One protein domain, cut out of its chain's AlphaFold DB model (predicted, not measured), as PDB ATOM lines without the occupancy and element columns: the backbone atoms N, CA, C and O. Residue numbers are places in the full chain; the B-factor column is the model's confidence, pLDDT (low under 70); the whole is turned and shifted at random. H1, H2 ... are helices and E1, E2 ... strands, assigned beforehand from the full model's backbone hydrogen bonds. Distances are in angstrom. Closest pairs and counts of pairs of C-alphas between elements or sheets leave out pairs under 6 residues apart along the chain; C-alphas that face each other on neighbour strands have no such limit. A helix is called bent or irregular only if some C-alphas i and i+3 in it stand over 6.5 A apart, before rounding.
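AT A GLANCE: This is residues 73 to 262 of the 263 residues of an uncharacterized protein of Trachipleistophora hominis (UniProt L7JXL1). A strongly twisted antiparallel sheet of six strands, in the order E3, E2, E1, E4, E5, E6, curls round helix H5, while the long helix H6 crosses the same face and the short H3 packs on both helices. H1 and H2 lie over the other face, which gives three layers, with helices on both faces of the sheet; H4 is off the sheet near H5, and residues 257 to 262, of which 257 to 260 belong to H6, stick out. The printed part has 190 residues, with six named helices and six named strands in the chain order E1 E2 H1 H2 E3 H3 H4 H5 E4 E5 E6 H6. The class is mixed, helices and strands; the whole is compact, with a radius of gyration of the C-alphas of 16.6 A and spans of 48, 44 and 31 A.

HOW THE PARTS SIT: The sheet runs from edge strand E3, residues 145 to 147, through E2, residues 97 to 100, E1, residues 84 to 91, E4, residues 195 to 203, and E5, residues 208 to 217, to edge strand E6, residues 222 to 232. E4, E5 and E6 form a meander, each strand the antiparallel neighbour of the one before; E1 and E2, E4 and E5, and E5 and E6 are hairpins. Within hydrogen-bond range are N 146 and O 99 at 2.8 A for E3 and E2, N 100 and O 88 at 2.8 A for E2 and E1, N 87 and O 199 at 3.0 A for E1 and E4, N 200 and O 212 at 2.9 A for E4 and E5, and N 211 and O 229 at 2.8 A for E5 and E6. The sheet curls round H5, residues 175 to 187; its closest C-alphas to E6 are Phe 185 and Leu 229, 7.2 A apart. H6, residues 235 to 260, is on the sheet at a height of 9.0 A, over E3 and E5, and runs across the strands, at 89 degrees to E3 on the local plane. With residues 237 to 245 alone H6 touches H5, at a steep tilt of 53 degrees, the same way; the closest C-alphas, of Ile 179 and Ile 241, are 6.0 A apart. H3, residues 148 to 153, touches H6, with the closest C-alphas, of Asn 150 and Ala 252, 5.3 A apart. H3 also touches H5 at a shallow tilt of 16 degrees, opposite ways, the closest C-alphas being those of His 148 and Leu 187, 6.4 A apart. H4, residues 162 to 170, is not on the sheet and is close to but not clearly touching H5: the C-alphas of Ser 168 and Cys 177, the closest, are 5.7 A apart. H1, residues 108 to 117, and H2, residues 124 to 134, are on the same face of the sheet, at heights of 9.1 A and 7.9 A. Every O i to N i+4 pair is within hydrogen-bond range in H2, H3, H4 and H5, against 4 of 6 in H1 and 18 of 22 in H6.

IN THESE COORDINATES: E1 begins at C-alpha 84, (-60.320, -66.831, 102.745), and is 23.6 A long. E4, E5 and E6 measure 26.3 A, 28.3 A and 30.0 A. H5 is 18.6 A long, and H6, the longest helix, runs 39.6 A from C-alpha 235, (-68.028, -73.001, 92.708), to C-alpha 260, (-39.039, -46.435, 87.849). H1 is irregular, but only just: C-alphas 109 and 112 are 6.9 A apart.

THE WHOLE: The two C-alphas farthest apart, of Pro 125 and Trp 163, are 49.0 A apart. The printed part has no cut and no long link. The mean pLDDT of the printed part is 70.3; stretches under 70 include residues 88 to 123, residues 133 to 145 and residues 254 to 262.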
ATOM      1  N   SER A  73     -51.897 -76.405  97.188       48.94
ATOM      2  CA  SER A  73     -52.756 -76.670  98.350       48.94
ATOM      3  C   SER A  73     -54.002 -75.783  98.428       48.94
ATOM      4  O   SER A  73     -55.036 -76.237  98.931       48.94
ATOM      5  N   ASP A  74     -53.930 -74.551  97.917       49.25
ATOM      6  CA  ASP A  74     -55.015 -73.563  98.031       49.25
ATOM      7  C   ASP A  74     -56.106 -73.756  96.967       49.25
ATOM      8  O   ASP A  74     -57.269 -73.362  97.143       49.25
ATOM      9  N   PHE A  75     -55.739 -74.435  95.879       52.25
ATOM     10  CA  PHE A  75     -56.552 -74.621  94.690       52.25
ATOM     11  C   PHE A  75     -56.470 -76.068  94.199       52.25
ATOM     12  O   PHE A  75     -55.518 -76.467  93.537       52.25
ATOM     13  N   VAL A  76     -57.506 -76.858  94.481       50.38
ATOM     14  CA  VAL A  76     -57.572 -78.265  94.059       50.38
ATOM     15  C   VAL A  76     -58.531 -78.383  92.880       50.38
ATOM     16  O   VAL A  76     -59.713 -78.063  93.003       50.38
ATOM     17  N   GLU A  77     -58.030 -78.841  91.728       53.03
ATOM     18  CA  GLU A  77     -58.840 -79.146  90.532       53.03
ATOM     19  C   GLU A  77     -59.736 -77.977  90.052       53.03
ATOM     20  O   GLU A  77     -60.892 -78.173  89.660       53.03
ATOM     21  N   GLY A  78     -59.241 -76.734  90.111       50.62
ATOM     22  CA  GLY A  78     -60.012 -75.545  89.708       50.62
ATOM     23  C   GLY A  78     -61.163 -75.200  90.662       50.62
ATOM     24  O   GLY A  78     -62.164 -74.596  90.260       50.62
ATOM     25  N   ARG A  79     -61.059 -75.626  91.928       51.97
ATOM     26  CA  ARG A  79     -61.972 -75.273  93.019       51.97
ATOM     27  C   ARG A  79     -61.207 -74.577  94.137       51.97
ATOM     28  O   ARG A  79     -60.067 -74.918  94.439       51.97
ATOM     29  N   VAL A  80     -61.874 -73.612  94.763       54.28
ATOM     30  CA  VAL A  80     -61.382 -72.916  95.956       54.28
ATOM     31  C   VAL A  80     -61.388 -73.905  97.121       54.28
ATOM     32  O   VAL A  80     -62.465 -74.342  97.530       54.28
ATOM     33  N   ASN A  81     -60.210 -74.283  97.616       46.69
ATOM     34  CA  ASN A  81     -60.070 -75.142  98.795       46.69
ATOM     35  C   ASN A  81     -59.933 -74.289 100.071       46.69
ATOM     36  O   ASN A  81     -60.537 -74.586 101.101       46.69
ATOM     37  N   SER A  82     -59.221 -73.165  99.956       51.44
ATOM     38  CA  SER A  82     -59.024 -72.177 101.020       51.44
ATOM     39  C   SER A  82     -60.119 -71.104 100.978       51.44
ATOM     40  O   SER A  82     -60.253 -70.374  99.998       51.44
ATOM     41  N   LYS A  83     -60.937 -70.999 102.035       54.12
ATOM     42  CA  LYS A  83     -62.135 -70.133 102.051       54.12
ATOM     43  C   LYS A  83     -61.818 -68.643 102.072       54.12
ATOM     44  O   LYS A  83     -62.686 -67.861 101.703       54.12
ATOM     45  N   PHE A  84     -60.625 -68.236 102.495       58.69
ATOM     46  CA  PHE A  84     -60.320 -66.831 102.745       58.69
ATOM     47  C   PHE A  84     -59.127 -66.348 101.933       58.69
ATOM     48  O   PHE A  84     -58.109 -67.019 101.879       58.69
ATOM     49  N   CYS A  85     -59.267 -65.164 101.339       66.12
ATOM     50  CA  CYS A  85     -58.149 -64.351 100.875       66.12
ATOM     51  C   CYS A  85     -58.333 -62.946 101.440       66.12
ATOM     52  O   CYS A  85     -59.399 -62.342 101.273       66.12
ATOM     53  N   SER A  86     -57.315 -62.442 102.122       65.62
ATOM     54  CA  SER A  86     -57.304 -61.110 102.719       65.62
ATOM     55  C   SER A  86     -56.297 -60.186 102.035       65.62
ATOM     56  O   SER A  86     -55.420 -60.650 101.322       65.62
ATOM     57  N   PHE A  87     -56.451 -58.871 102.191       70.50
ATOM     58  CA  PHE A  87     -55.417 -57.870 101.886       70.50
ATOM     59  C   PHE A  87     -55.744 -56.533 102.556       70.50
ATOM     60  O   PHE A  87     -56.868 -56.313 103.016       70.50
ATOM     61  N   MET A  88     -54.764 -55.628 102.628       68.44
ATOM     62  CA  MET A  88     -54.892 -54.348 103.324       68.44
ATOM     63  C   MET A  88     -54.909 -53.162 102.354       68.44
ATOM     64  O   MET A  88     -54.146 -53.079 101.405       68.44
ATOM     65  N   SER A  89     -55.763 -52.179 102.608       64.25
ATOM     66  CA  SER A  89     -55.786 -50.901 101.893       64.25
ATOM     67  C   SER A  89     -55.571 -49.763 102.879       64.25
ATOM     68  O   SER A  89     -56.302 -49.654 103.864       64.25
ATOM     69  N   MET A  90     -54.566 -48.920 102.636       64.62
ATOM     70  CA  MET A  90     -54.162 -47.847 103.544       64.62
ATOM     71  C   MET A  90     -53.914 -46.559 102.763       64.62
ATOM     72  O   MET A  90     -53.287 -46.561 101.715       64.62
ATOM     73  N   LYS A  91     -54.351 -45.421 103.300       57.59
ATOM     74  CA  LYS A  91     -53.981 -44.127 102.730       57.59
ATOM     75  C   LYS A  91     -52.604 -43.706 103.252       57.59
ATOM     76  O   LYS A  91     -52.476 -43.420 104.444       57.59
ATOM     77  N   LEU A  92     -51.594 -43.649 102.383       56.03
ATOM     78  CA  LEU A  92     -50.308 -43.032 102.720       56.03
ATOM     79  C   LEU A  92     -50.437 -41.502 102.757       56.03
ATOM     80  O   LEU A  92     -51.388 -40.923 102.243       56.03
ATOM     81  N   ALA A  93     -49.515 -40.837 103.452       48.50
ATOM     82  CA  ALA A  93     -49.604 -39.413 103.797       48.50
ATOM     83  C   ALA A  93     -49.637 -38.451 102.585       48.50
ATOM     84  O   ALA A  93     -50.028 -37.294 102.739       48.50
ATOM     85  N   ASN A  94     -49.283 -38.932 101.391       51.53
ATOM     86  CA  ASN A  94     -49.421 -38.207 100.131       51.53
ATOM     87  C   ASN A  94     -50.744 -38.601  99.463       51.53
ATOM     88  O   ASN A  94     -51.220 -39.708  99.652       51.53
ATOM     89  N   ASN A  95     -51.368 -37.693  98.713       49.31
ATOM     90  CA  ASN A  95     -52.754 -37.787  98.219       49.31
ATOM     91  C   ASN A  95     -53.148 -39.045  97.410       49.31
ATOM     92  O   ASN A  95     -54.321 -39.164  97.046       49.31
ATOM     93  N   ASP A  96     -52.232 -39.975  97.175       54.97
ATOM     94  CA  ASP A  96     -52.473 -41.203  96.438       54.97
ATOM     95  C   ASP A  96     -52.889 -42.322  97.398       54.97
ATOM     96  O   ASP A  96     -52.179 -42.717  98.323       54.97
ATOM     97  N   ASN A  97     -54.112 -42.812  97.203       60.69
ATOM     98  CA  ASN A  97     -54.613 -43.968  97.932       60.69
ATOM     99  C   ASN A  97     -53.828 -45.206  97.467       60.69
ATOM    100  O   ASN A  97     -53.876 -45.536  96.278       60.69
ATOM    101  N   THR A  98     -53.151 -45.894  98.385       61.22
ATOM    102  CA  THR A  98     -52.396 -47.116  98.092       61.22
ATOM    103  C   THR A  98     -53.038 -48.341  98.752       61.22
ATOM    104  O   THR A  98     -53.843 -48.269  99.686       61.22
ATOM    105  N   ILE A  99     -52.762 -49.514  98.203       62.66
ATOM    106  CA  ILE A  99     -53.218 -50.807  98.710       62.66
ATOM    107  C   ILE A  99     -51.963 -51.619  98.983       62.66
ATOM    108  O   ILE A  99     -51.154 -51.791  98.083       62.66
ATOM    109  N   SER A 100     -51.783 -52.093 100.211       56.72
ATOM    110  CA  SER A 100     -50.688 -53.001 100.544       56.72
ATOM    111  C   SER A 100     -51.202 -54.425 100.411       56.72
ATOM    112  O   SER A 100     -52.085 -54.860 101.159       56.72
ATOM    113  N   LEU A 101     -50.646 -55.176  99.466       51.47
ATOM    114  CA  LEU A 101     -50.991 -56.585  99.368       51.47
ATOM    115  C   LEU A 101     -50.346 -57.363 100.505       51.47
ATOM    116  O   LEU A 101     -49.131 -57.405 100.640       51.47
ATOM    117  N   MET A 102     -51.189 -58.002 101.302       53.09
ATOM    118  CA  MET A 102     -50.808 -59.110 102.166       53.09
ATOM    119  C   MET A 102     -51.888 -60.153 101.972       53.09
ATOM    120  O   MET A 102     -52.966 -59.996 102.536       53.09
ATOM    121  N   TYR A 103     -51.634 -61.140 101.117       52.03
ATOM    122  CA  TYR A 103     -52.566 -62.240 100.917       52.03
ATOM    123  C   TYR A 103     -52.170 -63.415 101.799       52.03
ATOM    124  O   TYR A 103     -51.001 -63.785 101.879       52.03
ATOM    125  N   ASP A 104     -53.158 -63.999 102.466       50.94
ATOM    126  CA  ASP A 104     -53.015 -65.297 103.106       50.94
ATOM    127  C   ASP A 104     -54.247 -66.137 102.787       50.94
ATOM    128  O   ASP A 104     -55.364 -65.613 102.694       50.94
ATOM    129  N   PHE A 105     -54.017 -67.430 102.596       52.31
ATOM    130  CA  PHE A 105     -55.062 -68.419 102.404       52.31
ATOM    131  C   PHE A 105     -55.266 -69.156 103.721       52.31
ATOM    132  O   PHE A 105     -54.358 -69.813 104.227       52.31
ATOM    133  N   CYS A 106     -56.453 -69.013 104.312       52.91
ATOM    134  CA  CYS A 106     -56.755 -69.612 105.610       52.91
ATOM    135  C   CYS A 106     -57.750 -70.768 105.470       52.91
ATOM    136  O   CYS A 106     -58.755 -70.666 104.754       52.91
ATOM    137  N   ASP A 107     -57.482 -71.850 106.204       49.12
ATOM    138  CA  ASP A 107     -58.328 -73.041 106.275       49.12
ATOM    139  C   ASP A 107     -59.721 -72.756 106.870       49.12
ATOM    140  O   ASP A 107     -59.953 -71.794 107.605       49.12
ATOM    141  N   PHE A 108     -60.638 -73.701 106.635       47.94
ATOM    142  CA  PHE A 108     -62.033 -73.774 107.107       47.94
ATOM    143  C   PHE A 108     -62.292 -73.391 108.582       47.94
ATOM    144  O   PHE A 108     -63.420 -73.058 108.936       47.94
ATOM    145  N   LYS A 109     -61.281 -73.432 109.459       51.41
ATOM    146  CA  LYS A 109     -61.416 -73.128 110.896       51.41
ATOM    147  C   LYS A 109     -61.721 -71.653 111.190       51.41
ATOM    148  O   LYS A 109     -62.196 -71.354 112.280       51.41
ATOM    149  N   CYS A 110     -61.484 -70.749 110.240       55.94
ATOM    150  CA  CYS A 110     -61.679 -69.310 110.433       55.94
ATOM    151  C   CYS A 110     -63.120 -68.822 110.169       55.94
ATOM    152  O   CYS A 110     -63.401 -67.644 110.383       55.94
ATOM    153  N   GLU A 111     -64.048 -69.678 109.717       59.09
ATOM    154  CA  GLU A 111     -65.427 -69.264 109.389       59.09
ATOM    155  C   GLU A 111     -66.231 -68.858 110.633       59.09
ATOM    156  O   GLU A 111     -66.768 -67.748 110.682       59.09
ATOM    157  N   ASP A 112     -66.211 -69.691 111.678       60.47
ATOM    158  CA  ASP A 112     -66.825 -69.375 112.974       60.47
ATOM    159  C   ASP A 112     -66.191 -68.122 113.606       60.47
ATOM    160  O   ASP A 112     -66.858 -67.323 114.267       60.47
ATOM    161  N   GLU A 113     -64.887 -67.914 113.398       61.97
ATOM    162  CA  GLU A 113     -64.169 -66.743 113.906       61.97
ATOM    163  C   GLU A 113     -64.570 -65.467 113.166       61.97
ATOM    164  O   GLU A 113     -64.861 -64.459 113.814       61.97
ATOM    165  N   LEU A 114     -64.700 -65.514 111.836       69.06
ATOM    166  CA  LEU A 114     -65.177 -64.382 111.051       69.06
ATOM    167  C   LEU A 114     -66.600 -63.986 111.452       69.06
ATOM    168  O   LEU A 114     -66.856 -62.806 111.688       69.06
ATOM    169  N   GLU A 115     -67.524 -64.940 111.591       68.25
ATOM    170  CA  GLU A 115     -68.892 -64.644 112.040       68.25
ATOM    171  C   GLU A 115     -68.938 -64.010 113.432       68.25
ATOM    172  O   GLU A 115     -69.750 -63.114 113.692       68.25
ATOM    173  N   ASN A 116     -68.060 -64.456 114.330       65.94
ATOM    174  CA  ASN A 116     -67.913 -63.861 115.651       65.94
ATOM    175  C   ASN A 116     -67.339 -62.439 115.571       65.94
ATOM    176  O   ASN A 116     -67.737 -61.579 116.355       65.94
ATOM    177  N   TRP A 117     -66.466 -62.157 114.604       67.19
ATOM    178  CA  TRP A 117     -65.844 -60.840 114.427       67.19
ATOM    179  C   TRP A 117     -66.764 -59.825 113.747       67.19
ATOM    180  O   TRP A 117     -66.743 -58.640 114.089       67.19
ATOM    181  N   LEU A 118     -67.656 -60.281 112.864       67.50
ATOM    182  CA  LEU A 118     -68.679 -59.443 112.227       67.50
ATOM    183  C   LEU A 118     -69.719 -58.886 113.224       67.50
ATOM    184  O   LEU A 118     -70.437 -57.945 112.888       67.50
ATOM    185  N   LYS A 119     -69.801 -59.421 114.453       66.12
ATOM    186  CA  LYS A 119     -70.779 -59.027 115.491       66.12
ATOM    187  C   LYS A 119     -70.338 -57.850 116.391       66.12
ATOM    188  O   LYS A 119     -71.076 -57.503 117.310       66.12
ATOM    189  N   ASN A 120     -69.238 -57.168 116.044       57.06
ATOM    190  CA  ASN A 120     -68.536 -56.066 116.739       57.06
ATOM    191  C   ASN A 120     -67.439 -56.517 117.706       57.06
ATOM    192  O   ASN A 120     -67.670 -57.316 118.611       57.06
ATOM    193  N   ILE A 121     -66.262 -55.903 117.548       57.28
ATOM    194  CA  ILE A 121     -65.089 -56.101 118.396       57.28
ATOM    195  C   ILE A 121     -64.502 -54.750 118.797       57.28
ATOM    196  O   ILE A 121     -64.209 -53.898 117.960       57.28
ATOM    197  N   SER A 122     -64.259 -54.609 120.094       57.12
ATOM    198  CA  SER A 122     -63.434 -53.556 120.681       57.12
ATOM    199  C   SER A 122     -62.535 -54.200 121.729       57.12
ATOM    200  O   SER A 122     -63.045 -54.836 122.655       57.12
ATOM    201  N   GLY A 123     -61.219 -54.041 121.596       64.44
ATOM    202  CA  GLY A 123     -60.256 -54.550 122.570       64.44
ATOM    203  C   GLY A 123     -59.020 -55.190 121.940       64.44
ATOM    204  O   GLY A 123     -59.104 -55.999 121.015       64.44
ATOM    205  N   GLU A 124     -57.861 -54.873 122.515       71.06
ATOM    206  CA  GLU A 124     -56.537 -55.312 122.060       71.06
ATOM    207  C   GLU A 124     -56.391 -56.836 121.844       71.06
ATOM    208  O   GLU A 124     -55.824 -57.225 120.821       71.06
ATOM    209  N   PRO A 125     -56.912 -57.734 122.709       76.12
ATOM    210  CA  PRO A 125     -56.746 -59.176 122.507       76.12
ATOM    211  C   PRO A 125     -57.488 -59.704 121.275       76.12
ATOM    212  O   PRO A 125     -56.993 -60.585 120.580       76.12
ATOM    213  N   GLN A 126     -58.682 -59.174 121.009       72.31
ATOM    214  CA  GLN A 126     -59.498 -59.578 119.864       72.31
ATOM    215  C   GLN A 126     -58.941 -58.984 118.568       72.31
ATOM    216  O   GLN A 126     -58.882 -59.681 117.561       72.31
ATOM    217  N   TYR A 127     -58.441 -57.744 118.624       76.12
ATOM    218  CA  TYR A 127     -57.680 -57.141 117.535       76.12
ATOM    219  C   TYR A 127     -56.457 -57.995 117.176       76.12
ATOM    220  O   TYR A 127     -56.311 -58.397 116.032       76.12
ATOM    221  N   LYS A 128     -55.601 -58.362 118.138       75.94
ATOM    222  CA  LYS A 128     -54.408 -59.182 117.847       75.94
ATOM    223  C   LYS A 128     -54.756 -60.540 117.237       75.94
ATOM    224  O   LYS A 128     -54.142 -60.903 116.241       75.94
ATOM    225  N   LYS A 129     -55.772 -61.231 117.770       75.69
ATOM    226  CA  LYS A 129     -56.279 -62.487 117.189       75.69
ATOM    227  C   LYS A 129     -56.764 -62.307 115.752       75.69
ATOM    228  O   LYS A 129     -56.486 -63.160 114.920       75.69
ATOM    229  N   PHE A 130     -57.433 -61.188 115.460       77.25
ATOM    230  CA  PHE A 130     -57.851 -60.845 114.103       77.25
ATOM    231  C   PHE A 130     -56.692 -60.783 113.126       77.25
ATOM    232  O   PHE A 130     -56.724 -61.421 112.075       77.25
ATOM    233  N   PHE A 131     -55.662 -60.024 113.491       74.75
ATOM    234  CA  PHE A 131     -54.484 -59.899 112.651       74.75
ATOM    235  C   PHE A 131     -53.783 -61.242 112.520       74.75
ATOM    236  O   PHE A 131     -53.536 -61.669 111.411       74.75
ATOM    237  N   GLU A 132     -53.555 -61.969 113.608       73.31
ATOM    238  CA  GLU A 132     -52.885 -63.273 113.543       73.31
ATOM    239  C   GLU A 132     -53.604 -64.296 112.648       73.31
ATOM    240  O   GLU A 132     -52.921 -65.103 112.022       73.31
ATOM    241  N   ALA A 133     -54.938 -64.254 112.550       69.50
ATOM    242  CA  ALA A 133     -55.687 -65.198 111.720       69.50
ATOM    243  C   ALA A 133     -55.824 -64.783 110.250       69.50
ATOM    244  O   ALA A 133     -55.832 -65.659 109.398       69.50
ATOM    245  N   PHE A 134     -55.971 -63.487 109.941       69.75
ATOM    246  CA  PHE A 134     -56.213 -63.027 108.562       69.75
ATOM    247  C   PHE A 134     -55.063 -62.230 107.954       69.75
ATOM    248  O   PHE A 134     -55.110 -61.919 106.773       69.75
ATOM    249  N   LEU A 135     -54.062 -61.834 108.726       67.06
ATOM    250  CA  LEU A 135     -52.973 -60.967 108.294       67.06
ATOM    251  C   LEU A 135     -51.685 -61.431 108.980       67.06
ATOM    252  O   LEU A 135     -51.335 -60.932 110.054       67.06
ATOM    253  N   LYS A 136     -50.962 -62.388 108.381       56.38
ATOM    254  CA  LYS A 136     -49.624 -62.769 108.868       56.38
ATOM    255  C   LYS A 136     -48.828 -61.504 109.184       56.38
ATOM    256  O   LYS A 136     -48.758 -60.587 108.365       56.38
ATOM    257  N   ARG A 137     -48.275 -61.427 110.405       45.34
ATOM    258  CA  ARG A 137     -47.422 -60.296 110.790       45.34
ATOM    259  C   ARG A 137     -46.352 -60.134 109.710       45.34
ATOM    260  O   ARG A 137     -45.768 -61.145 109.328       45.34
ATOM    261  N   PRO A 138     -46.076 -58.901 109.262       39.72
ATOM    262  CA  PRO A 138     -45.059 -58.641 108.260       39.72
ATOM    263  C   PRO A 138     -43.690 -58.956 108.860       39.72
ATOM    264  O   PRO A 138     -43.047 -58.097 109.457       39.72
ATOM    265  N   SER A 139     -43.262 -60.208 108.758       38.31
ATOM    266  CA  SER A 139     -41.853 -60.553 108.793       38.31
ATOM    267  C   SER A 139     -41.340 -60.402 107.363       38.31
ATOM    268  O   SER A 139     -41.461 -61.314 106.557       38.31
ATOM    269  N   ASP A 140     -40.868 -59.194 107.063       40.12
ATOM    270  CA  ASP A 140     -39.875 -58.841 106.038       40.12
ATOM    271  C   ASP A 140     -40.086 -59.169 104.548       40.12
ATOM    272  O   ASP A 140     -39.270 -58.719 103.747       40.12
ATOM    273  N   GLU A 141     -41.168 -59.818 104.116       40.44
ATOM    274  CA  GLU A 141     -41.323 -60.176 102.696       40.44
ATOM    275  C   GLU A 141     -42.586 -59.551 102.063       40.44
ATOM    276  O   GLU A 141     -43.713 -59.756 102.504       40.44
ATOM    277  N   SER A 142     -42.327 -58.713 101.050       45.69
ATOM    278  CA  SER A 142     -43.223 -57.938 100.168       45.69
ATOM    279  C   SER A 142     -44.134 -56.874 100.808       45.69
ATOM    280  O   SER A 142     -45.305 -57.104 101.099       45.69
ATOM    281  N   LYS A 143     -43.620 -55.641 100.914       53.81
ATOM    282  CA  LYS A 143     -44.440 -54.413 100.964       53.81
ATOM    283  C   LYS A 143     -44.680 -53.919  99.536       53.81
ATOM    284  O   LYS A 143     -44.141 -52.892  99.144       53.81
ATOM    285  N   GLU A 144     -45.411 -54.688  98.737       60.94
ATOM    286  CA  GLU A 144     -45.847 -54.194  97.429       60.94
ATOM    287  C   GLU A 144     -47.003 -53.211  97.645       60.94
ATOM    288  O   GLU A 144     -48.073 -53.573  98.151       60.94
ATOM    289  N   GLU A 145     -46.747 -51.945  97.328       69.81
ATOM    290  CA  GLU A 145     -47.743 -50.882  97.351       69.81
ATOM    291  C   GLU A 145     -48.416 -50.809  95.976       69.81
ATOM    292  O   GLU A 145     -47.774 -50.862  94.935       69.81
ATOM    293  N   ILE A 146     -49.744 -50.735  95.959       72.06
ATOM    294  CA  ILE A 146     -50.526 -50.640  94.729       72.06
ATOM    295  C   ILE A 146     -51.297 -49.330  94.734       72.06
ATOM    296  O   ILE A 146     -52.262 -49.188  95.493       72.06
ATOM    297  N   PRO A 147     -50.960 -48.390  93.847       75.94
ATOM    298  CA  PRO A 147     -51.765 -47.208  93.616       75.94
ATOM    299  C   PRO A 147     -53.180 -47.599  93.183       75.94
ATOM    300  O   PRO A 147     -53.375 -48.452  92.310       75.94
ATOM    301  N   HIS A 148     -54.196 -46.942  93.744       78.69
ATOM    302  CA  HIS A 148     -55.596 -47.165  93.361       78.69
ATOM    303  C   HIS A 148     -55.815 -47.052  91.845       78.69
ATOM    304  O   HIS A 148     -56.625 -47.793  91.285       78.69
ATOM    305  N   ASP A 149     -55.101 -46.146  91.173       80.44
ATOM    306  CA  ASP A 149     -55.201 -45.981  89.724       80.44
ATOM    307  C   ASP A 149     -54.635 -47.178  88.949       80.44
ATOM    308  O   ASP A 149     -55.230 -47.561  87.939       80.44
ATOM    309  N   ASN A 150     -53.587 -47.839  89.448       81.44
ATOM    310  CA  ASN A 150     -53.054 -49.063  88.843       81.44
ATOM    311  C   ASN A 150     -54.076 -50.196  88.947       81.44
ATOM    312  O   ASN A 150     -54.396 -50.834  87.945       81.44
ATOM    313  N   LEU A 151     -54.682 -50.389  90.124       82.56
ATOM    314  CA  LEU A 151     -55.730 -51.399  90.297       82.56
ATOM    315  C   LEU A 151     -56.990 -51.078  89.469       82.56
ATOM    316  O   LEU A 151     -57.619 -51.970  88.900       82.56
ATOM    317  N   LYS A 152     -57.349 -49.798  89.337       84.00
ATOM    318  CA  LYS A 152     -58.469 -49.350  88.497       84.00
ATOM    319  C   LYS A 152     -58.245 -49.652  87.012       84.00
ATOM    320  O   LYS A 152     -59.217 -49.925  86.307       84.00
ATOM    321  N   GLN A 153     -57.000 -49.622  86.539       85.25
ATOM    322  CA  GLN A 153     -56.650 -50.011  85.169       85.25
ATOM    323  C   GLN A 153     -56.782 -51.521  84.928       85.25
ATOM    324  O   GLN A 153     -57.015 -51.918  83.789       85.25
ATOM    325  N   GLN A 154     -56.732 -52.350  85.978       85.31
ATOM    326  CA  GLN A 154     -56.912 -53.805  85.872       85.31
ATOM    327  C   GLN A 154     -58.376 -54.251  85.733       85.31
ATOM    328  O   GLN A 154     -58.662 -55.445  85.613       85.31
ATOM    329  N   LYS A 155     -59.341 -53.323  85.751       85.88
ATOM    330  CA  LYS A 155     -60.743 -53.653  85.462       85.88
ATOM    331  C   LYS A 155     -60.860 -54.293  84.080       85.88
ATOM    332  O   LYS A 155     -60.239 -53.832  83.129       85.88
ATOM    333  N   VAL A 156     -61.715 -55.311  83.950       84.56
ATOM    334  CA  VAL A 156     -61.980 -55.972  82.659       84.56
ATOM    335  C   VAL A 156     -62.620 -54.993  81.679       84.56
ATOM    336  O   VAL A 156     -62.382 -55.053  80.474       84.56
ATOM    337  N   LEU A 157     -63.419 -54.055  82.196       81.56
ATOM    338  CA  LEU A 157     -63.999 -52.960  81.427       81.56
ATOM    339  C   LEU A 157     -63.362 -51.628  81.882       81.56
ATOM    340  O   LEU A 157     -64.005 -50.864  82.611       81.56
ATOM    341  N   PRO A 158     -62.112 -51.321  81.474       57.66
ATOM    342  CA  PRO A 158     -61.325 -50.217  82.036       57.66
ATOM    343  C   PRO A 158     -61.838 -48.831  81.613       57.66
ATOM    344  O   PRO A 158     -61.749 -47.868  82.374       57.66
ATOM    345  N   GLN A 159     -62.451 -48.718  80.428       62.03
ATOM    346  CA  GLN A 159     -63.021 -47.473  79.904       62.03
ATOM    347  C   GLN A 159     -64.520 -47.617  79.662       62.03
ATOM    348  O   GLN A 159     -65.000 -47.865  78.557       62.03
ATOM    349  N   GLN A 160     -65.297 -47.463  80.729       62.72
ATOM    350  CA  GLN A 160     -66.746 -47.520  80.614       62.72
ATOM    351  C   GLN A 160     -67.268 -46.176  80.099       62.72
ATOM    352  O   GLN A 160     -67.387 -45.214  80.865       62.72
ATOM    353  N   THR A 161     -67.649 -46.117  78.820       76.00
ATOM    354  CA  THR A 161     -68.604 -45.093  78.371       76.00
ATOM    355  C   THR A 161     -69.855 -45.153  79.259       76.00
ATOM    356  O   THR A 161     -70.136 -46.176  79.893       76.00
ATOM    357  N   PHE A 162     -70.637 -44.071  79.321       77.69
ATOM    358  CA  PHE A 162     -71.862 -44.036  80.137       77.69
ATOM    359  C   PHE A 162     -72.781 -45.248  79.881       77.69
ATOM    360  O   PHE A 162     -73.342 -45.824  80.818       77.69
ATOM    361  N   TRP A 163     -72.868 -45.688  78.624       74.88
ATOM    362  CA  TRP A 163     -73.640 -46.857  78.209       74.88
ATOM    363  C   TRP A 163     -73.077 -48.168  78.750       74.88
ATOM    364  O   TRP A 163     -73.833 -48.948  79.323       74.88
ATOM    365  N   VAL A 164     -71.763 -48.387  78.654       75.69
ATOM    366  CA  VAL A 164     -71.111 -49.593  79.190       75.69
ATOM    367  C   VAL A 164     -71.253 -49.654  80.711       75.69
ATOM    368  O   VAL A 164     -71.560 -50.712  81.252       75.69
ATOM    369  N   ARG A 165     -71.135 -48.515  81.405       76.62
ATOM    370  CA  ARG A 165     -71.349 -48.424  82.860       76.62
ATOM    371  C   ARG A 165     -72.787 -48.747  83.257       76.62
ATOM    372  O   ARG A 165     -73.039 -49.350  84.297       76.62
ATOM    373  N   THR A 166     -73.749 -48.301  82.458       80.19
ATOM    374  CA  THR A 166     -75.167 -48.588  82.700       80.19
ATOM    375  C   THR A 166     -75.460 -50.061  82.433       80.19
ATOM    376  O   THR A 166     -76.112 -50.722  83.240       80.19
ATOM    377  N   ALA A 167     -74.912 -50.602  81.349       81.06
ATOM    378  CA  ALA A 167     -75.080 -51.990  80.967       81.06
ATOM    379  C   ALA A 167     -74.415 -52.954  81.968       81.06
ATOM    380  O   ALA A 167     -75.046 -53.929  82.357       81.06
ATOM    381  N   SER A 168     -73.216 -52.659  82.482       80.44
ATOM    382  CA  SER A 168     -72.560 -53.486  83.510       80.44
ATOM    383  C   SER A 168     -73.343 -53.520  84.830       80.44
ATOM    384  O   SER A 168     -73.386 -54.548  85.508       80.44
ATOM    385  N   LYS A 169     -74.040 -52.426  85.171       83.69
ATOM    386  CA  LYS A 169     -74.965 -52.372  86.313       83.69
ATOM    387  C   LYS A 169     -76.250 -53.168  86.076       83.69
ATOM    388  O   LYS A 169     -76.708 -53.850  86.993       83.69
ATOM    389  N   LEU A 170     -76.833 -53.084  84.877       85.25
ATOM    390  CA  LEU A 170     -78.046 -53.826  84.507       85.25
ATOM    391  C   LEU A 170     -77.775 -55.332  84.419       85.25
ATOM    392  O   LEU A 170     -78.530 -56.141  84.955       85.25
ATOM    393  N   PHE A 171     -76.656 -55.710  83.808       87.62
ATOM    394  CA  PHE A 171     -76.261 -57.093  83.565       87.62
ATOM    395  C   PHE A 171     -75.176 -57.556  84.542       87.62
ATOM    396  O   PHE A 171     -74.174 -58.168  84.180       87.62
ATOM    397  N   ARG A 172     -75.404 -57.285  85.827       85.12
ATOM    398  CA  ARG A 172     -74.472 -57.543  86.941       85.12
ATOM    399  C   ARG A 172     -74.085 -59.012  87.179       85.12
ATOM    400  O   ARG A 172     -73.298 -59.275  88.085       85.12
ATOM    401  N   ASN A 173     -74.700 -59.949  86.457       86.19
ATOM    402  CA  ASN A 173     -74.538 -61.391  86.651       86.19
ATOM    403  C   ASN A 173     -73.441 -62.007  85.770       86.19
ATOM    404  O   ASN A 173     -73.083 -63.154  86.010       86.19
ATOM    405  N   PHE A 174     -72.915 -61.274  84.786       88.38
ATOM    406  CA  PHE A 174     -71.754 -61.707  84.005       88.38
ATOM    407  C   PHE A 174     -70.482 -61.683  84.860       88.38
ATOM    408  O   PHE A 174     -70.334 -60.801  85.710       88.38
ATOM    409  N   THR A 175     -69.575 -62.631  84.643       87.38
ATOM    410  CA  THR A 175     -68.333 -62.793  85.411       87.38
ATOM    411  C   THR A 175     -67.470 -61.539  85.357       87.38
ATOM    412  O   THR A 175     -67.073 -61.033  86.408       87.38
ATOM    413  N   ILE A 176     -67.301 -60.941  84.175       88.00
ATOM    414  CA  ILE A 176     -66.542 -59.688  84.018       88.00
ATOM    415  C   ILE A 176     -67.124 -58.540  84.859       88.00
ATOM    416  O   ILE A 176     -66.392 -57.760  85.461       88.00
ATOM    417  N   CYS A 177     -68.456 -58.471  84.977       89.31
ATOM    418  CA  CYS A 177     -69.137 -57.469  85.796       89.31
ATOM    419  C   CYS A 177     -68.961 -57.751  87.293       89.31
ATOM    420  O   CYS A 177     -68.908 -56.816  88.089       89.31
ATOM    421  N   LYS A 178     -68.909 -59.025  87.700       89.75
ATOM    422  CA  LYS A 178     -68.675 -59.416  89.096       89.75
ATOM    423  C   LYS A 178     -67.252 -59.057  89.532       89.75
ATOM    424  O   LYS A 178     -67.108 -58.447  90.586       89.75
ATOM    425  N   ILE A 179     -66.251 -59.340  88.699       89.31
ATOM    426  CA  ILE A 179     -64.846 -58.969  88.930       89.31
ATOM    427  C   ILE A 179     -64.705 -57.450  89.075       89.31
ATOM    428  O   ILE A 179     -64.217 -56.965  90.094       89.31
ATOM    429  N   ASP A 180     -65.223 -56.683  88.111       89.75
ATOM    430  CA  ASP A 180     -65.190 -55.217  88.162       89.75
ATOM    431  C   ASP A 180     -65.875 -54.661  89.419       89.75
ATOM    432  O   ASP A 180     -65.428 -53.655  89.966       89.75
ATOM    433  N   ARG A 181     -66.945 -55.310  89.902       90.06
ATOM    434  CA  ARG A 181     -67.621 -54.939  91.155       90.06
ATOM    435  C   ARG A 181     -66.776 -55.224  92.389       90.06
ATOM    436  O   ARG A 181     -66.879 -54.453  93.338       90.06
ATOM    437  N   VAL A 182     -65.988 -56.300  92.401       89.31
ATOM    438  CA  VAL A 182     -65.037 -56.570  93.489       89.31
ATOM    439  C   VAL A 182     -63.946 -55.500  93.488       89.31
ATOM    440  O   VAL A 182     -63.702 -54.902  94.530       89.31
ATOM    441  N   ILE A 183     -63.383 -55.158  92.324       88.25
ATOM    442  CA  ILE A 183     -62.397 -54.069  92.202       88.25
ATOM    443  C   ILE A 183     -62.992 -52.729  92.662       88.25
ATOM    444  O   ILE A 183     -62.407 -52.036  93.490       88.25
ATOM    445  N   ASP A 184     -64.193 -52.375  92.191       87.69
ATOM    446  CA  ASP A 184     -64.881 -51.151  92.623       87.69
ATOM    447  C   ASP A 184     -65.178 -51.159  94.132       87.69
ATOM    448  O   ASP A 184     -65.138 -50.109  94.772       87.69
ATOM    449  N   PHE A 185     -65.475 -52.327  94.712       88.69
ATOM    450  CA  PHE A 185     -65.671 -52.479  96.151       88.69
ATOM    451  C   PHE A 185     -64.373 -52.226  96.917       88.69
ATOM    452  O   PHE A 185     -64.406 -51.487  97.896       88.69
ATOM    453  N   VAL A 186     -63.242 -52.763  96.460       84.69
ATOM    454  CA  VAL A 186     -61.917 -52.528  97.056       84.69
ATOM    455  C   VAL A 186     -61.551 -51.046  97.031       84.69
ATOM    456  O   VAL A 186     -61.167 -50.492  98.056       84.69
ATOM    457  N   LEU A 187     -61.742 -50.388  95.885       81.50
ATOM    458  CA  LEU A 187     -61.326 -49.002  95.660       81.50
ATOM    459  C   LEU A 187     -62.196 -47.950  96.369       81.50
ATOM    460  O   LEU A 187     -61.821 -46.776  96.414       81.50
ATOM    461  N   ARG A 188     -63.378 -48.325  96.869       80.62
ATOM    462  CA  ARG A 188     -64.322 -47.398  97.513       80.62
ATOM    463  C   ARG A 188     -63.962 -47.147  98.986       80.62
ATOM    464  O   ARG A 188     -63.436 -48.032  99.651       80.62
ATOM    465  N   ASP A 189     -64.361 -45.997  99.529       70.38
ATOM    466  CA  ASP A 189     -64.349 -45.691 100.972       70.38
ATOM    467  C   ASP A 189     -62.969 -45.885 101.615       70.38
ATOM    468  O   ASP A 189     -62.821 -46.560 102.641       70.38
ATOM    469  N   THR A 190     -61.944 -45.308 100.983       69.00
ATOM    470  CA  THR A 190     -60.584 -45.320 101.520       69.00
ATOM    471  C   THR A 190     -60.549 -44.554 102.849       69.00
ATOM    472  O   THR A 190     -61.038 -43.421 102.913       69.00
ATOM    473  N   PRO A 191     -60.010 -45.149 103.925       66.19
ATOM    474  CA  PRO A 191     -59.952 -44.514 105.231       66.19
ATOM    475  C   PRO A 191     -59.136 -43.215 105.218       66.19
ATOM    476  O   PRO A 191     -58.203 -43.042 104.435       66.19
ATOM    477  N   SER A 192     -59.479 -42.300 106.128       62.72
ATOM    478  CA  SER A 192     -58.623 -41.163 106.483       62.72
ATOM    479  C   SER A 192     -57.313 -41.645 107.120       62.72
ATOM    480  O   SER A 192     -57.226 -42.797 107.550       62.72
ATOM    481  N   SER A 193     -56.313 -40.761 107.213       62.25
ATOM    482  CA  SER A 193     -55.005 -41.049 107.823       62.25
ATOM    483  C   SER A 193     -55.133 -41.824 109.146       62.25
ATOM    484  O   SER A 193     -56.036 -41.542 109.933       62.25
ATOM    485  N   GLU A 194     -54.219 -42.776 109.372       65.25
ATOM    486  CA  GLU A 194     -54.111 -43.678 110.546       65.25
ATOM    487  C   GLU A 194     -55.076 -44.875 110.607       65.25
ATOM    488  O   GLU A 194     -54.974 -45.702 111.514       65.25
ATOM    489  N   ARG A 195     -55.992 -45.017 109.644       73.88
ATOM    490  CA  ARG A 195     -56.850 -46.203 109.517       73.88
ATOM    491  C   ARG A 195     -56.556 -46.941 108.221       73.88
ATOM    492  O   ARG A 195     -56.135 -46.345 107.233       73.88
ATOM    493  N   PHE A 196     -56.845 -48.234 108.213       76.38
ATOM    494  CA  PHE A 196     -56.752 -49.064 107.017       76.38
ATOM    495  C   PHE A 196     -57.957 -49.992 106.914       76.38
ATOM    496  O   PHE A 196     -58.616 -50.299 107.907       76.38
ATOM    497  N   ASN A 197     -58.273 -50.405 105.694       80.69
ATOM    498  CA  ASN A 197     -59.292 -51.401 105.415       80.69
ATOM    499  C   ASN A 197     -58.612 -52.756 105.242       80.69
ATOM    500  O   ASN A 197     -57.701 -52.893 104.437       80.69
ATOM    501  N   VAL A 198     -59.091 -53.763 105.952       80.50
ATOM    502  CA  VAL A 198     -58.833 -55.171 105.687       80.50
ATOM    503  C   VAL A 198     -59.968 -55.672 104.806       80.50
ATOM    504  O   VAL A 198     -61.142 -55.590 105.180       80.50
ATOM    505  N   ILE A 199     -59.630 -56.137 103.612       84.69
ATOM    506  CA  ILE A 199     -60.570 -56.779 102.703       84.69
ATOM    507  C   ILE A 199     -60.454 -58.281 102.912       84.69
ATOM    508  O   ILE A 199     -59.341 -58.784 102.930       84.69
ATOM    509  N   ILE A 200     -61.576 -58.979 103.086       82.06
ATOM    510  CA  ILE A 200     -61.619 -60.441 103.223       82.06
ATOM    511  C   ILE A 200     -62.614 -60.985 102.207       82.06
ATOM    512  O   ILE A 200     -63.800 -60.666 102.260       82.06
ATOM    513  N   MET A 201     -62.146 -61.814 101.286       83.69
ATOM    514  CA  MET A 201     -62.966 -62.554 100.333       83.69
ATOM    515  C   MET A 201     -63.267 -63.932 100.924       83.69
ATOM    516  O   MET A 201     -62.330 -64.634 101.291       83.69
ATOM    517  N   ASN A 202     -64.547 -64.309 101.009       81.62
ATOM    518  CA  ASN A 202     -65.038 -65.596 101.515       81.62
ATOM    519  C   ASN A 202     -66.000 -66.274 100.527       81.62
ATOM    520  O   ASN A 202     -66.965 -65.638 100.099       81.62
ATOM    521  N   TYR A 203     -65.826 -67.566 100.251       75.38
ATOM    522  CA  TYR A 203     -66.835 -68.395  99.586       75.38
ATOM    523  C   TYR A 203     -67.391 -69.453 100.544       75.38
ATOM    524  O   TYR A 203     -66.683 -70.366 100.961       75.38
ATOM    525  N   ASN A 204     -68.676 -69.322 100.883       71.06
ATOM    526  CA  ASN A 204     -69.338 -70.194 101.851       71.06
ATOM    527  C   ASN A 204     -70.064 -71.382 101.196       71.06
ATOM    528  O   ASN A 204     -70.303 -71.428  99.984       71.06
ATOM    529  N   ASP A 205     -70.491 -72.322 102.038       66.88
ATOM    530  CA  ASP A 205     -71.135 -73.573 101.612       66.88
ATOM    531  C   ASP A 205     -72.512 -73.346 100.950       66.88
ATOM    532  O   ASP A 205     -73.027 -74.205 100.229       66.88
ATOM    533  N   GLU A 206     -73.094 -72.153 101.106       68.44
ATOM    534  CA  GLU A 206     -74.355 -71.743 100.478       68.44
ATOM    535  C   GLU A 206     -74.190 -71.181  99.056       68.44
ATOM    536  O   GLU A 206     -75.136 -70.607  98.500       68.44
ATOM    537  N   LYS A 207     -73.008 -71.328  98.440       69.88
ATOM    538  CA  LYS A 207     -72.696 -70.751  97.119       69.88
ATOM    539  C   LYS A 207     -72.762 -69.216  97.112       69.88
ATOM    540  O   LYS A 207     -73.107 -68.586  96.101       69.88
ATOM    541  N   GLN A 208     -72.470 -68.595  98.255       77.69
ATOM    542  CA  GLN A 208     -72.368 -67.147  98.388       77.69
ATOM    543  C   GLN A 208     -70.904 -66.749  98.506       77.69
ATOM    544  O   GLN A 208     -70.173 -67.200  99.383       77.69
ATOM    545  N   TYR A 209     -70.503 -65.855  97.616       82.50
ATOM    546  CA  TYR A 209     -69.220 -65.188  97.665       82.50
ATOM    547  C   TYR A 209     -69.401 -63.821  98.308       82.50
ATOM    548  O   TYR A 209     -70.129 -62.965  97.795       82.50
ATOM    549  N   ASN A 210     -68.757 -63.628  99.446       85.88
ATOM    550  CA  ASN A 210     -68.835 -62.428 100.251       85.88
ATOM    551  C   ASN A 210     -67.471 -61.744 100.257       85.88
ATOM    552  O   ASN A 210     -66.467 -62.373 100.558       85.88
ATOM    553  N   VAL A 211     -67.435 -60.450  99.964       88.12
ATOM    554  CA  VAL A 211     -66.250 -59.617 100.183       88.12
ATOM    555  C   VAL A 211     -66.560 -58.666 101.322       88.12
ATOM    556  O   VAL A 211     -67.424 -57.797 101.194       88.12
ATOM    557  N   PHE A 212     -65.887 -58.851 102.447       86.81
ATOM    558  CA  PHE A 212     -66.009 -58.020 103.633       86.81
ATOM    559  C   PHE A 212     -64.982 -56.900 103.585       86.81
ATOM    560  O   PHE A 212     -63.831 -57.121 103.216       86.81
ATOM    561  N   LYS A 213     -65.396 -55.700 103.988       87.25
ATOM    562  CA  LYS A 213     -64.498 -54.570 104.223       87.25
ATOM    563  C   LYS A 213     -64.542 -54.205 105.693       87.25
ATOM    564  O   LYS A 213     -65.557 -53.705 106.180       87.25
ATOM    565  N   ILE A 214     -63.440 -54.446 106.383       85.12
ATOM    566  CA  ILE A 214     -63.293 -54.220 107.816       85.12
ATOM    567  C   ILE A 214     -62.302 -53.083 108.007       85.12
ATOM    568  O   ILE A 214     -61.145 -53.195 107.632       85.12
ATOM    569  N   GLN A 215     -62.734 -51.973 108.586       86.19
ATOM    570  CA  GLN A 215     -61.825 -50.903 108.970       86.19
ATOM    571  C   GLN A 215     -61.129 -51.273 110.279       86.19
ATOM    572  O   GLN A 215     -61.791 -51.634 111.253       86.19
ATOM    573  N   ALA A 216     -59.810 -51.133 110.301       81.44
ATOM    574  CA  ALA A 216     -58.968 -51.358 111.458       81.44
ATOM    575  C   ALA A 216     -58.246 -50.065 111.871       81.44
ATOM    576  O   ALA A 216     -57.821 -49.266 111.030       81.44
ATOM    577  N   SER A 217     -58.111 -49.871 113.184       81.81
ATOM    578  CA  SER A 217     -57.319 -48.798 113.795       81.81
ATOM    579  C   SER A 217     -56.338 -49.403 114.789       81.81
ATOM    580  O   SER A 217     -56.756 -49.943 115.814       81.81
ATOM    581  N   SER A 218     -55.037 -49.306 114.504       76.50
ATOM    582  CA  SER A 218     -53.998 -49.782 115.425       76.50
ATOM    583  C   SER A 218     -53.912 -48.936 116.696       76.50
ATOM    584  O   SER A 218     -53.586 -49.468 117.748       76.50
ATOM    585  N   ASN A 219     -54.268 -47.648 116.624       78.62
ATOM    586  CA  ASN A 219     -54.210 -46.731 117.768       78.62
ATOM    587  C   ASN A 219     -55.264 -47.062 118.836       78.62
ATOM    588  O   ASN A 219     -54.984 -46.971 120.028       78.62
ATOM    589  N   ASN A 220     -56.462 -47.481 118.411       79.62
ATOM    590  CA  ASN A 220     -57.576 -47.777 119.318       79.62
ATOM    591  C   ASN A 220     -57.874 -49.279 119.458       79.62
ATOM    592  O   ASN A 220     -58.789 -49.650 120.191       79.62
ATOM    593  N   TYR A 221     -57.146 -50.144 118.743       79.50
ATOM    594  CA  TYR A 221     -57.439 -51.580 118.633       79.50
ATOM    595  C   TYR A 221     -58.906 -51.865 118.270       79.50
ATOM    596  O   TYR A 221     -59.573 -52.724 118.857       79.50
ATOM    597  N   GLU A 222     -59.417 -51.101 117.306       82.12
ATOM    598  CA  GLU A 222     -60.802 -51.175 116.844       82.12
ATOM    599  C   GLU A 222     -60.889 -51.927 115.519       82.12
ATOM    600  O   GLU A 222     -60.071 -51.715 114.619       82.12
ATOM    601  N   LEU A 223     -61.924 -52.761 115.396       81.62
ATOM    602  CA  LEU A 223     -62.325 -53.424 114.160       81.62
ATOM    603  C   LEU A 223     -63.792 -53.116 113.895       81.62
ATOM    604  O   LEU A 223     -64.657 -53.372 114.733       81.62
ATOM    605  N   LYS A 224     -64.083 -52.584 112.712       84.12
ATOM    606  CA  LYS A 224     -65.444 -52.226 112.324       84.12
ATOM    607  C   LYS A 224     -65.752 -52.736 110.930       84.12
ATOM    608  O   LYS A 224     -65.128 -52.306 109.964       84.12
ATOM    609  N   LEU A 225     -66.763 -53.592 110.807       85.19
ATOM    610  CA  LEU A 225     -67.325 -53.931 109.504       85.19
ATOM    611  C   LEU A 225     -67.961 -52.677 108.888       85.19
ATOM    612  O   LEU A 225     -68.870 -52.084 109.469       85.19
ATOM    613  N   ILE A 226     -67.463 -52.266 107.725       85.75
ATOM    614  CA  ILE A 226     -67.940 -51.084 107.004       85.75
ATOM    615  C   ILE A 226     -68.974 -51.475 105.956       85.75
ATOM    616  O   ILE A 226     -70.037 -50.864 105.888       85.75
ATOM    617  N   ASP A 227     -68.657 -52.478 105.140       88.50
ATOM    618  CA  ASP A 227     -69.514 -52.903 104.036       88.50
ATOM    619  C   ASP A 227     -69.284 -54.385 103.701       88.50
ATOM    620  O   ASP A 227     -68.285 -54.997 104.094       88.50
ATOM    621  N   THR A 228     -70.229 -54.984 102.982       89.94
ATOM    622  CA  THR A 228     -70.148 -56.362 102.491       89.94
ATOM    623  C   THR A 228     -70.728 -56.462 101.087       89.94
ATOM    624  O   THR A 228     -71.924 -56.259 100.868       89.94
ATOM    625  N   LEU A 229     -69.900 -56.864 100.126       89.75
ATOM    626  CA  LEU A 229     -70.348 -57.220  98.787       89.75
ATOM    627  C   LEU A 229     -70.744 -58.696  98.754       89.75
ATOM    628  O   LEU A 229     -69.895 -59.566  98.904       89.75
ATOM    629  N   LYS A 230     -72.021 -58.978  98.488       89.75
ATOM    630  CA  LYS A 230     -72.523 -60.346  98.297       89.75
ATOM    631  C   LYS A 230     -72.737 -60.655  96.817       89.75
ATOM    632  O   LYS A 230     -73.436 -59.914  96.113       89.75
ATOM    633  N   LEU A 231     -72.165 -61.758  96.349       86.94
ATOM    634  CA  LEU A 231     -72.300 -62.298  95.001       86.94
ATOM    635  C   LEU A 231     -72.788 -63.747  95.087       86.94
ATOM    636  O   LEU A 231     -72.277 -64.543  95.864       86.94
ATOM    637  N   LYS A 232     -73.777 -64.105  94.268       83.69
ATOM    638  CA  LYS A 232     -74.210 -65.499  94.126       83.69
ATOM    639  C   LYS A 232     -73.381 -66.141  93.018       83.69
ATOM    640  O   LYS A 232     -73.487 -65.699  91.870       83.69
ATOM    641  N   LEU A 233     -72.547 -67.116  93.367       78.06
ATOM    642  CA  LEU A 233     -71.578 -67.743  92.464       78.06
ATOM    643  C   LEU A 233     -71.719 -69.257  92.499       78.06
ATOM    644  O   LEU A 233     -71.940 -69.829  93.556       78.06
ATOM    645  N   GLU A 234     -71.545 -69.916  91.361       73.19
ATOM    646  CA  GLU A 234     -71.248 -71.347  91.367       73.19
ATOM    647  C   GLU A 234     -69.768 -71.567  91.724       73.19
ATOM    648  O   GLU A 234     -68.958 -70.655  91.579       73.19
ATOM    649  N   GLY A 235     -69.387 -72.763  92.187       67.56
ATOM    650  CA  GLY A 235     -68.028 -73.001  92.708       67.56
ATOM    651  C   GLY A 235     -66.907 -72.679  91.709       67.56
ATOM    652  O   GLY A 235     -65.885 -72.121  92.096       67.56
ATOM    653  N   ARG A 236     -67.129 -72.948  90.416       70.50
ATOM    654  CA  ARG A 236     -66.178 -72.613  89.344       70.50
ATOM    655  C   ARG A 236     -66.083 -71.103  89.091       70.50
ATOM    656  O   ARG A 236     -64.989 -70.591  88.885       70.50
ATOM    657  N   ASP A 237     -67.207 -70.388  89.153       74.56
ATOM    658  CA  ASP A 237     -67.223 -68.924  89.040       74.56
ATOM    659  C   ASP A 237     -66.511 -68.269  90.230       74.56
ATOM    660  O   ASP A 237     -65.848 -67.248  90.068       74.56
ATOM    661  N   ALA A 238     -66.661 -68.841  91.431       74.62
ATOM    662  CA  ALA A 238     -65.987 -68.368  92.637       74.62
ATOM    663  C   ALA A 238     -64.471 -68.496  92.514       74.62
ATOM    664  O   ALA A 238     -63.774 -67.513  92.743       74.62
ATOM    665  N   PHE A 239     -63.985 -69.660  92.077       74.31
ATOM    666  CA  PHE A 239     -62.570 -69.871  91.779       74.31
ATOM    667  C   PHE A 239     -62.048 -68.847  90.771       74.31
ATOM    668  O   PHE A 239     -61.102 -68.125  91.065       74.31
ATOM    669  N   MET A 240     -62.726 -68.702  89.632       76.69
ATOM    670  CA  MET A 240     -62.310 -67.758  88.597       76.69
ATOM    671  C   MET A 240     -62.231 -66.319  89.122       76.69
ATOM    672  O   MET A 240     -61.293 -65.602  88.800       76.69
ATOM    673  N   ILE A 241     -63.191 -65.896  89.948       80.50
ATOM    674  CA  ILE A 241     -63.189 -64.551  90.530       80.50
ATOM    675  C   ILE A 241     -62.063 -64.384  91.555       80.50
ATOM    676  O   ILE A 241     -61.393 -63.357  91.516       80.50
ATOM    677  N   TYR A 242     -61.830 -65.358  92.440       76.56
ATOM    678  CA  TYR A 242     -60.719 -65.304  93.400       76.56
ATOM    679  C   TYR A 242     -59.386 -65.121  92.693       76.56
ATOM    680  O   TYR A 242     -58.647 -64.173  92.963       76.56
ATOM    681  N   SER A 243     -59.101 -66.042  91.783       73.75
ATOM    682  CA  SER A 243     -57.793 -66.142  91.170       73.75
ATOM    683  C   SER A 243     -57.519 -64.966  90.239       73.75
ATOM    684  O   SER A 243     -56.404 -64.454  90.190       73.75
ATOM    685  N   ASP A 244     -58.552 -64.462  89.566       81.00
ATOM    686  CA  ASP A 244     -58.441 -63.270  88.735       81.00
ATOM    687  C   ASP A 244     -58.180 -61.998  89.550       81.00
ATOM    688  O   ASP A 244     -57.362 -61.166  89.159       81.00
ATOM    689  N   ILE A 245     -58.841 -61.846  90.702       83.00
ATOM    690  CA  ILE A 245     -58.589 -60.710  91.592       83.00
ATOM    691  C   ILE A 245     -57.155 -60.758  92.118       83.00
ATOM    692  O   ILE A 245     -56.471 -59.740  92.068       83.00
ATOM    693  N   LEU A 246     -56.675 -61.926  92.544       76.25
ATOM    694  CA  LEU A 246     -55.289 -62.113  92.976       76.25
ATOM    695  C   LEU A 246     -54.281 -61.785  91.874       76.25
ATOM    696  O   LEU A 246     -53.348 -61.017  92.105       76.25
ATOM    697  N   LEU A 247     -54.501 -62.295  90.660       77.00
ATOM    698  CA  LEU A 247     -53.645 -62.008  89.512       77.00
ATOM    699  C   LEU A 247     -53.608 -60.508  89.208       77.00
ATOM    700  O   LEU A 247     -52.541 -59.943  88.990       77.00
ATOM    701  N   LYS A 248     -54.760 -59.836  89.220       81.19
ATOM    702  CA  LYS A 248     -54.839 -58.392  88.961       81.19
ATOM    703  C   LYS A 248     -54.174 -57.560  90.035       81.19
ATOM    704  O   LYS A 248     -53.551 -56.555  89.711       81.19
ATOM    705  N   LEU A 249     -54.295 -57.973  91.291       77.00
ATOM    706  CA  LEU A 249     -53.563 -57.365  92.390       77.00
ATOM    707  C   LEU A 249     -52.049 -57.516  92.146       77.00
ATOM    708  O   LEU A 249     -51.350 -56.509  92.101       77.00
ATOM    709  N   ALA A 250     -51.557 -58.721  91.843       72.50
ATOM    710  CA  ALA A 250     -50.141 -58.953  91.534       72.50
ATOM    711  C   ALA A 250     -49.643 -58.163  90.302       72.50
ATOM    712  O   ALA A 250     -48.545 -57.609  90.297       72.50
ATOM    713  N   LEU A 251     -50.450 -58.066  89.241       75.88
ATOM    714  CA  LEU A 251     -50.114 -57.281  88.046       75.88
ATOM    715  C   LEU A 251     -50.077 -55.773  88.329       75.88
ATOM    716  O   LEU A 251     -49.217 -55.074  87.793       75.88
ATOM    717  N   ALA A 252     -50.991 -55.274  89.165       77.12
ATOM    718  CA  ALA A 252     -51.031 -53.869  89.558       77.12
ATOM    719  C   ALA A 252     -49.844 -53.469  90.451       77.12
ATOM    720  O   ALA A 252     -49.413 -52.317  90.388       77.12
ATOM    721  N   ALA A 253     -49.289 -54.403  91.227       70.50
ATOM    722  CA  ALA A 253     -48.032 -54.194  91.943       70.50
ATOM    723  C   ALA A 253     -46.834 -54.115  90.984       70.50
ATOM    724  O   ALA A 253     -46.069 -53.152  91.006       70.50
ATOM    725  N   LYS A 254     -46.723 -55.053  90.033       68.38
ATOM    726  CA  LYS A 254     -45.617 -55.089  89.051       68.38
ATOM    727  C   LYS A 254     -45.569 -53.887  88.098       68.38
ATOM    728  O   LYS A 254     -44.530 -53.630  87.487       68.38
ATOM    729  N   SER A 255     -46.671 -53.154  87.914       60.25
ATOM    730  CA  SER A 255     -46.675 -51.955  87.060       60.25
ATOM    731  C   SER A 255     -45.828 -50.794  87.595       60.25
ATOM    732  O   SER A 255     -45.441 -49.942  86.794       60.25
ATOM    733  N   GLU A 256     -45.476 -50.776  88.886       54.91
ATOM    734  CA  GLU A 256     -44.570 -49.765  89.454       54.91
ATOM    735  C   GLU A 256     -43.106 -49.973  89.034       54.91
ATOM    736  O   GLU A 256     -42.425 -49.015  88.664       54.91
ATOM    737  N   GLU A 257     -42.625 -51.222  88.989       50.31
ATOM    738  CA  GLU A 257     -41.212 -51.525  88.700       50.31
ATOM    739  C   GLU A 257     -40.766 -51.060  87.305       50.31
ATOM    740  O   GLU A 257     -39.612 -50.678  87.104       50.31
ATOM    741  N   LYS A 258     -41.682 -51.056  86.329       46.75
ATOM    742  CA  LYS A 258     -41.375 -50.627  84.955       46.75
ATOM    743  C   LYS A 258     -41.333 -49.115  84.779       46.75
ATOM    744  O   LYS A 258     -40.618 -48.661  83.892       46.75
ATOM    745  N   GLN A 259     -42.079 -48.347  85.575       45.69
ATOM    746  CA  GLN A 259     -42.053 -46.884  85.476       45.69
ATOM    747  C   GLN A 259     -40.751 -46.322  86.054       45.69
ATOM    748  O   GLN A 259     -40.104 -45.512  85.394       45.69
ATOM    749  N   VAL A 260     -40.292 -46.853  87.191       47.31
ATOM    750  CA  VAL A 260     -39.039 -46.435  87.849       47.31
ATOM    751  C   VAL A 260     -37.782 -46.780  87.030       47.31
ATOM    752  O   VAL A 260     -36.775 -46.095  87.138       47.31
ATOM    753  N   GLN A 261     -37.818 -47.813  86.180       40.47
ATOM    754  CA  GLN A 261     -36.691 -48.167  85.295       40.47
ATOM    755  C   GLN A 261     -36.654 -47.374  83.975       40.47
ATOM    756  O   GLN A 261     -35.718 -47.539  83.191       40.47
ATOM    757  N   SER A 262     -37.680 -46.566  83.699       42.72
ATOM    758  CA  SER A 262     -37.815 -45.797  82.453       42.72
ATOM    759  C   SER A 262     -37.641 -44.284  82.621       42.72
ATOM    760  O   SER A 262     -37.699 -43.563  81.622       42.72
TER     761      SER A 262